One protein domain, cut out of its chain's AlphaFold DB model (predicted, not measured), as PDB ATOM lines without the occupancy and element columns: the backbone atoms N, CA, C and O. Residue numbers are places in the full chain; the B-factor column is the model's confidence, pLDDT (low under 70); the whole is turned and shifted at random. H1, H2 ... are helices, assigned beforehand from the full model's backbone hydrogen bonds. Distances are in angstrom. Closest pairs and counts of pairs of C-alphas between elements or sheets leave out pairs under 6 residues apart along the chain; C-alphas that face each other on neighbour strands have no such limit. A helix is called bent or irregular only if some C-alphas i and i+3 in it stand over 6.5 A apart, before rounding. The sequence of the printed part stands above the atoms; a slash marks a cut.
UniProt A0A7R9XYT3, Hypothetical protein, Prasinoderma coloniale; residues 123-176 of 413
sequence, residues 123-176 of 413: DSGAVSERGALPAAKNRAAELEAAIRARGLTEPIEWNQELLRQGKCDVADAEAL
ATOM      1  N   ASP A 123      40.927 -22.267  20.467       93.06
ATOM      2  CA  ASP A 123      41.680 -23.240  21.260       93.06
ATOM      3  C   ASP A 123      42.786 -22.534  22.063       93.06
ATOM      4  O   ASP A 123      43.508 -21.686  21.537       93.06
ATOM      5  N   SER A 124      42.925 -22.894  23.338       89.75
ATOM      6  CA  SER A 124      44.013 -22.420  24.200       89.75
ATOM      7  C   SER A 124      45.355 -23.105  23.921       89.75
ATOM      8  O   SER A 124      46.382 -22.670  24.441       89.75
ATOM      9  N   GLY A 125      45.366 -24.180  23.123       88.44
ATOM     10  CA  GLY A 125      46.572 -24.946  22.803       88.44
ATOM     11  C   GLY A 125      47.046 -25.842  23.951       88.44
ATOM     12  O   GLY A 125      48.207 -26.255  23.987       88.44
ATOM     13  N   ALA A 126      46.171 -26.143  24.913       86.88
ATOM     14  CA  ALA A 126      46.518 -26.967  26.058       86.88
ATOM     15  C   ALA A 126      46.811 -28.420  25.653       86.88
ATOM     16  O   ALA A 126      45.975 -29.119  25.088       86.88
ATOM     17  N   VAL A 127      47.994 -28.913  26.026       81.31
ATOM     18  CA  VAL A 127      48.430 -30.292  25.729       81.31
ATOM     19  C   VAL A 127      47.839 -31.314  26.715       81.31
ATOM     20  O   VAL A 127      47.822 -32.511  26.440       81.31
ATOM     21  N   SER A 128      47.350 -30.869  27.880       88.50
ATOM     22  CA  SER A 128      46.799 -31.750  28.917       88.50
ATOM     23  C   SER A 128      45.508 -31.206  29.522       88.50
ATOM     24  O   SER A 128      45.361 -29.999  29.701       88.50
ATOM     25  N   GLU A 129      44.618 -32.110  29.932       83.44
ATOM     26  CA  GLU A 129      43.339 -31.786  30.581       83.44
ATOM     27  C   GLU A 129      43.528 -30.985  31.883       83.44
ATOM     28  O   GLU A 129      42.793 -30.042  32.159       83.44
ATOM     29  N   ARG A 130      44.586 -31.281  32.653       85.00
ATOM     30  CA  ARG A 130      44.924 -30.534  33.880       85.00
ATOM     31  C   ARG A 130      45.387 -29.100  33.602       85.00
ATOM     32  O   ARG A 130      45.220 -28.239  34.459       85.00
ATOM     33  N   GLY A 131      45.980 -28.856  32.433       89.12
ATOM     34  CA  GLY A 131      46.443 -27.537  31.993       89.12
ATOM     35  C   GLY A 131      45.418 -26.757  31.164       89.12
ATOM     36  O   GLY A 131      45.652 -25.584  30.889       89.12
ATOM     37  N   ALA A 132      44.295 -27.379  30.793       91.00
ATOM     38  CA  ALA A 132      43.290 -26.800  29.907       91.00
ATOM     39  C   ALA A 132      42.665 -25.521  30.478       91.00
ATOM     40  O   ALA A 132      42.652 -24.492  29.811       91.00
ATOM     41  N   LEU A 133      42.224 -25.554  31.738       90.88
ATOM     42  CA  LEU A 133      41.559 -24.407  32.358       90.88
ATOM     43  C   LEU A 133      42.498 -23.197  32.561       90.88
ATOM     44  O   LEU A 133      42.101 -22.094  32.189       90.88
ATOM     45  N   PRO A 134      43.722 -23.337  33.115       93.31
ATOM     46  CA  PRO A 134      44.656 -22.211  33.202       93.31
ATOM     47  C   PRO A 134      45.037 -21.635  31.832       93.31
ATOM     48  O   PRO A 134      45.049 -20.417  31.676       93.31
ATOM     49  N   ALA A 135      45.293 -22.489  30.833       92.88
ATOM     50  CA  ALA A 135      45.627 -22.040  29.482       92.88
ATOM     51  C   ALA A 135      44.464 -21.270  28.837       92.88
ATOM     52  O   ALA A 135      44.670 -20.191  28.286       92.88
ATOM     53  N   ALA A 136      43.233 -21.773  28.969       92.75
ATOM     54  CA  ALA A 136      42.044 -21.095  28.463       92.75
ATOM     55  C   ALA A 136      41.768 -19.767  29.176       92.75
ATOM     56  O   ALA A 136      41.364 -18.808  28.529       92.75
ATOM     57  N   LYS A 137      42.026 -19.665  30.485       93.56
ATOM     58  CA  LYS A 137      41.902 -18.391  31.210       93.56
ATOM     59  C   LYS A 137      42.913 -17.351  30.736       93.56
ATOM     60  O   LYS A 137      42.531 -16.208  30.516       93.56
ATOM     61  N   ASN A 138      44.169 -17.748  30.537       94.44
ATOM     62  CA  ASN A 138      45.189 -16.845  30.002       94.44
ATOM     63  C   ASN A 138      44.825 -16.392  28.585       94.44
ATOM     64  O   ASN A 138      44.850 -15.201  28.294       94.44
ATOM     65  N   ARG A 139      44.393 -17.328  27.731       94.12
ATOM     66  CA  ARG A 139      43.974 -17.006  26.366       94.12
ATOM     67  C   ARG A 139      42.734 -16.109  26.331       94.12
ATOM     68  O   ARG A 139      42.671 -15.200  25.513       94.12
ATOM     69  N   ALA A 140      41.770 -16.327  27.223       93.88
ATOM     70  CA  ALA A 140      40.610 -15.454  27.379       93.88
ATOM     71  C   ALA A 140      41.021 -14.031  27.792       93.88
ATOM     72  O   ALA A 140      40.518 -13.074  27.219       93.88
ATOM     73  N   ALA A 141      41.981 -13.885  28.712       94.00
ATOM     74  CA  ALA A 141      42.502 -12.577  29.109       94.00
ATOM     75  C   ALA A 141      43.229 -11.853  27.958       94.00
ATOM     76  O   ALA A 141      43.062 -10.650  27.794       94.00
ATOM     77  N   GLU A 142      43.986 -12.577  27.125       93.88
ATOM     78  CA  GLU A 142      44.608 -12.014  25.914       93.88
ATOM     79  C   GLU A 142      43.560 -11.518  24.910       93.88
ATOM     80  O   GLU A 142      43.687 -10.420  24.367       93.88
ATOM     81  N   LEU A 143      42.514 -12.315  24.669       94.00
ATOM     82  CA  LEU A 143      41.409 -11.920  23.796       94.00
ATOM     83  C   LEU A 143      40.654 -10.719  24.374       94.00
ATOM     84  O   LEU A 143      40.314  -9.808  23.627       94.00
ATOM     85  N   GLU A 144      40.444 -10.684  25.694       94.12
ATOM     86  CA  GLU A 144      39.808  -9.560  26.383       94.12
ATOM     87  C   GLU A 144      40.634  -8.271  26.294       94.12
ATOM     88  O   GLU A 144      40.086  -7.195  26.063       94.12
ATOM     89  N   ALA A 145      41.956  -8.365  26.408       90.94
ATOM     90  CA  ALA A 145      42.832  -7.221  26.188       90.94
ATOM     91  C   ALA A 145      42.737  -6.717  24.737       90.94
ATOM     92  O   ALA A 145      42.611  -5.515  24.516       90.94
ATOM     93  N   ALA A 146      42.725  -7.625  23.754       90.44
ATOM     94  CA  ALA A 146      42.639  -7.267  22.338       90.44
ATOM     95  C   ALA A 146      41.308  -6.583  21.972       90.44
ATOM     96  O   ALA A 146      41.303  -5.578  21.263       90.44
ATOM     97  N   ILE A 147      40.175  -7.083  22.471       92.75
ATOM     98  CA  ILE A 147      38.860  -6.469  22.218       92.75
ATOM     99  C   ILE A 147      38.659  -5.154  22.978       92.75
ATOM    100  O   ILE A 147      38.050  -4.237  22.431       92.75
ATOM    101  N   ARG A 148      39.201  -5.018  24.197       90.25
ATOM    102  CA  ARG A 148      39.189  -3.737  24.923       90.25
ATOM    103  C   ARG A 148      40.059  -2.691  24.235       90.25
ATOM    104  O   ARG A 148      39.637  -1.546  24.130       90.25
ATOM    105  N   ALA A 149      41.222  -3.081  23.709       86.50
ATOM    106  CA  ALA A 149      42.067  -2.191  22.908       86.50
ATOM    107  C   ALA A 149      41.329  -1.672  21.661       86.50
ATOM    108  O   ALA A 149      41.465  -0.508  21.305       86.50
ATOM    109  N   ARG A 150      40.463  -2.505  21.067       86.81
ATOM    110  CA  ARG A 150      39.563  -2.138  19.960       86.81
ATOM    111  C   ARG A 150      38.352  -1.287  20.378       86.81
ATOM    112  O   ARG A 150      37.516  -0.981  19.533       86.81
ATOM    113  N   GLY A 151      38.240  -0.913  21.652       85.31
ATOM    114  CA  GLY A 151      37.211  -0.003  22.150       85.31
ATOM    115  C   GLY A 151      35.937  -0.662  22.669       85.31
ATOM    116  O   GLY A 151      34.965   0.042  22.918       85.31
ATOM    117  N   LEU A 152      35.912  -1.985  22.859       89.31
ATOM    118  CA  LEU A 152      34.765  -2.631  23.491       89.31
ATOM    119  C   LEU A 152      34.737  -2.340  25.001       89.31
ATOM    120  O   LEU A 152      35.658  -2.702  25.737       89.31
ATOM    121  N   THR A 153      33.653  -1.723  25.458       87.31
ATOM    122  CA  THR A 153      33.370  -1.398  26.864       87.31
ATOM    123  C   THR A 153      32.363  -2.370  27.487       87.31
ATOM    124  O   THR A 153      32.314  -2.503  28.712       87.31
ATOM    125  N   GLU A 154      31.594  -3.080  26.655       86.19
ATOM    126  CA  GLU A 154      30.615  -4.084  27.074       86.19
ATOM    127  C   GLU A 154      31.260  -5.191  27.934       86.19
ATOM    128  O   GLU A 154      32.300  -5.741  27.555       86.19
ATOM    129  N   PRO A 155      30.652  -5.582  29.074       87.25
ATOM    130  CA  PRO A 155      31.152  -6.697  29.868       87.25
ATOM    131  C   PRO A 155      31.017  -8.018  29.100       87.25
ATOM    132  O   PRO A 155      29.939  -8.385  28.623       87.25
ATOM    133  N   ILE A 156      32.122  -8.758  29.016       89.75
ATOM    134  CA  ILE A 156      32.167 -10.068  28.367       89.75
ATOM    135  C   ILE A 156      32.178 -11.170  29.409       89.75
ATOM    136  O   ILE A 156      33.086 -11.286  30.230       89.75
ATOM    137  N   GLU A 157      31.182 -12.041  29.307       93.06
ATOM    138  CA  GLU A 157      31.119 -13.268  30.082       93.06
ATOM    139  C   GLU A 157      31.618 -14.443  29.246       93.06
ATOM    140  O   GLU A 157      31.097 -14.748  28.173       93.06
ATOM    141  N   TRP A 158      32.643 -15.128  29.743       93.44
ATOM    142  CA  TRP A 158      33.199 -16.308  29.087       93.44
ATOM    143  C   TRP A 158      32.410 -17.569  29.441       93.44
ATOM    144  O   TRP A 158      32.071 -17.804  30.607       93.44
ATOM    145  N   ASN A 159      32.181 -18.435  28.450       93.75
ATOM    146  CA  ASN A 159      31.501 -19.705  28.670       93.75
ATOM    147  C   ASN A 159      32.371 -20.651  29.520       93.75
ATOM    148  O   ASN A 159      33.367 -21.209  29.055       93.75
ATOM    149  N   GLN A 160      31.959 -20.864  30.772       93.00
ATOM    150  CA  GLN A 160      32.716 -21.647  31.754       93.00
ATOM    151  C   GLN A 160      32.904 -23.113  31.357       93.00
ATOM    152  O   GLN A 160      33.908 -23.724  31.724       93.00
ATOM    153  N   GLU A 161      31.965 -23.687  30.607       93.19
ATOM    154  CA  GLU A 161      32.062 -25.076  30.165       93.19
ATOM    155  C   GLU A 161      33.117 -25.233  29.066       93.19
ATOM    156  O   GLU A 161      33.942 -26.143  29.121       93.19
ATOM    157  N   LEU A 162      33.175 -24.287  28.126       92.81
ATOM    158  CA  LEU A 162      34.223 -24.271  27.103       92.81
ATOM    159  C   LEU A 162      35.602 -24.012  27.717       92.81
ATOM    160  O   LEU A 162      36.558 -24.704  27.361       92.81
ATOM    161  N   LEU A 163      35.696 -23.111  28.701       92.44
ATOM    162  CA  LEU A 163      36.955 -22.841  29.402       92.44
ATOM    163  C   LEU A 163      37.514 -24.092  30.092       92.44
ATOM    164  O   LEU A 163      38.719 -24.341  30.041       92.44
ATOM    165  N   ARG A 164      36.654 -24.919  30.700       91.31
ATOM    166  CA  ARG A 164      37.069 -26.206  31.290       91.31
ATOM    167  C   ARG A 164      37.607 -27.181  30.247       91.31
ATOM    168  O   ARG A 164      38.510 -27.950  30.557       91.31
ATOM    169  N   GLN A 165      37.095 -27.116  29.022       90.88
ATOM    170  CA  GLN A 165      37.537 -27.933  27.890       90.88
ATOM    171  C   GLN A 165      38.781 -27.370  27.181       90.88
ATOM    172  O   GLN A 165      39.200 -27.921  26.165       90.88
ATOM    173  N   GLY A 166      39.377 -26.282  27.683       91.06
ATOM    174  CA  GLY A 166      40.542 -25.656  27.056       91.06
ATOM    175  C   GLY A 166      40.197 -24.765  25.861       91.06
ATOM    176  O   GLY A 166      41.077 -24.472  25.054       91.06
ATOM    177  N   LYS A 167      38.937 -24.345  25.722       93.44
ATOM    178  CA  LYS A 167      38.453 -23.499  24.626       93.44
ATOM    179  C   LYS A 167      37.914 -22.173  25.156       93.44
ATOM    180  O   LYS A 167      37.326 -22.119  26.230       93.44
ATOM    181  N   CYS A 168      38.063 -21.109  24.384       92.44
ATOM    182  CA  CYS A 168      37.619 -19.766  24.734       92.44
ATOM    183  C   CYS A 168      36.534 -19.328  23.752       92.44
ATOM    184  O   CYS A 168      36.764 -19.264  22.543       92.44
ATOM    185  N   ASP A 169      35.346 -19.037  24.273       93.69
ATOM    186  CA  ASP A 169      34.262 -18.409  23.523       93.69
ATOM    187  C   ASP A 169      33.340 -17.660  24.484       93.69
ATOM    188  O   ASP A 169      33.242 -17.996  25.673       93.69
ATOM    189  N   VAL A 170      32.665 -16.650  23.956       93.06
ATOM    190  CA  VAL A 170      31.794 -15.779  24.744       93.06
ATOM    191  C   VAL A 170      30.436 -16.445  24.952       93.06
ATOM    192  O   VAL A 170      29.899 -17.096  24.052       93.06
ATOM    193  N   ALA A 171      29.896 -16.307  26.161       91.88
ATOM    194  CA  ALA A 171      28.538 -16.715  26.477       91.88
ATOM    195  C   ALA A 171      27.527 -15.817  25.748       91.88
ATOM    196  O   ALA A 171      27.788 -14.637  25.482       91.88
ATOM    197  N   ASP A 172      26.371 -16.385  25.415       89.31
ATOM    198  CA  ASP A 172      25.295 -15.614  24.803       89.31
ATOM    199  C   ASP A 172      24.833 -14.530  25.783       89.31
ATOM    200  O   ASP A 172      24.590 -14.799  26.958       89.31
ATOM    201  N   ALA A 173      24.757 -13.298  25.290       85.50
ATOM    202  CA  ALA A 173      24.212 -12.174  26.024       85.50
ATOM    203  C   ALA A 173      22.724 -12.394  26.280       85.50
ATOM    204  O   ALA A 173      22.013 -12.894  25.400       85.50
ATOM    205  N   GLU A 174      22.236 -11.909  27.418       82.75
ATOM    206  CA  GLU A 174      20.800 -11.740  27.597       82.75
ATOM    207  C   GLU A 174      20.243 -10.794  26.524       82.75
ATOM    208  O   GLU A 174      20.891  -9.826  26.093       82.75
ATOM    209  N   ALA A 175      19.039 -11.121  26.054       77.38
ATOM    210  CA  ALA A 175      18.318 -10.279  25.119       77.38
ATOM    211  C   ALA A 175      17.967  -8.965  25.824       77.38
ATOM    212  O   ALA A 175      17.281  -8.970  26.843       77.38
ATOM    213  N   LEU A 176      18.446  -7.851  25.274       78.38
ATOM    214  CA  LEU A 176      18.106  -6.521  25.767       78.38
ATOM    215  C   LEU A 176      16.631  -6.243  25.475       78.38
ATOM    216  O   LEU A 176      16.131  -6.560  24.392       78.38
TER     217      LEU A 176
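Overview. This is residues 123 to 176 of the 413 residues of the protein "Hypothetical protein" of Prasinoderma coloniale (UniProt A0A7R9XYT3). One long helix, H1, makes most of the length of the body; after it the chain folds back through a link, residues 150 to 159, to a short helix, H2, which packs on the first half of H1. From H2 the last stretch, residues 165 to 176, runs on without a named element and ends well away from H1. The printed part has 54 residues with two named helices, H1 then H2, and no named strand; the class is all helix, though under half of the residues, 26 of 54, are in named elements. It is only just compact, close to loose, with a radius of gyration of the C-alphas of 11.9 A, and only just flat, spanning 37 by 25 by 12 A.

Along the chain. H1 covers residues 129 to 149 and measures 30.6 A from C-alpha 129 at (43.339, -31.786, 30.581) to C-alpha 149 at (42.067, -2.191, 22.908). It is irregular: C-alphas 130 and 133 are 7.2 A apart. H2 covers residues 160 to 164, 6.3 A from first to last C-alpha, and ends with C-alpha 164 at (37.069, -26.206, 31.290).

Arrangement. H1 touches H2 with its residues 132 to 137 alone, with 7 pairs of C-alphas within 8 A. The closest C-alphas of the two helices are those of Leu 133 and Arg 164, 5.0 A apart. Their centres are 11.2 A apart. In H2 every O i to N i+4 pair is within hydrogen-bond range; in H1 15 of 17 are.

Size, cuts and confidence. The two C-alphas farthest apart are those of Val 127 and Leu 176, at 38.5 A. The printed part has no cut, and the link from H1 to H2, with 10 residues, is short but not tight. The mean pLDDT of the printed part is 90.1, and no printed residue is under 70.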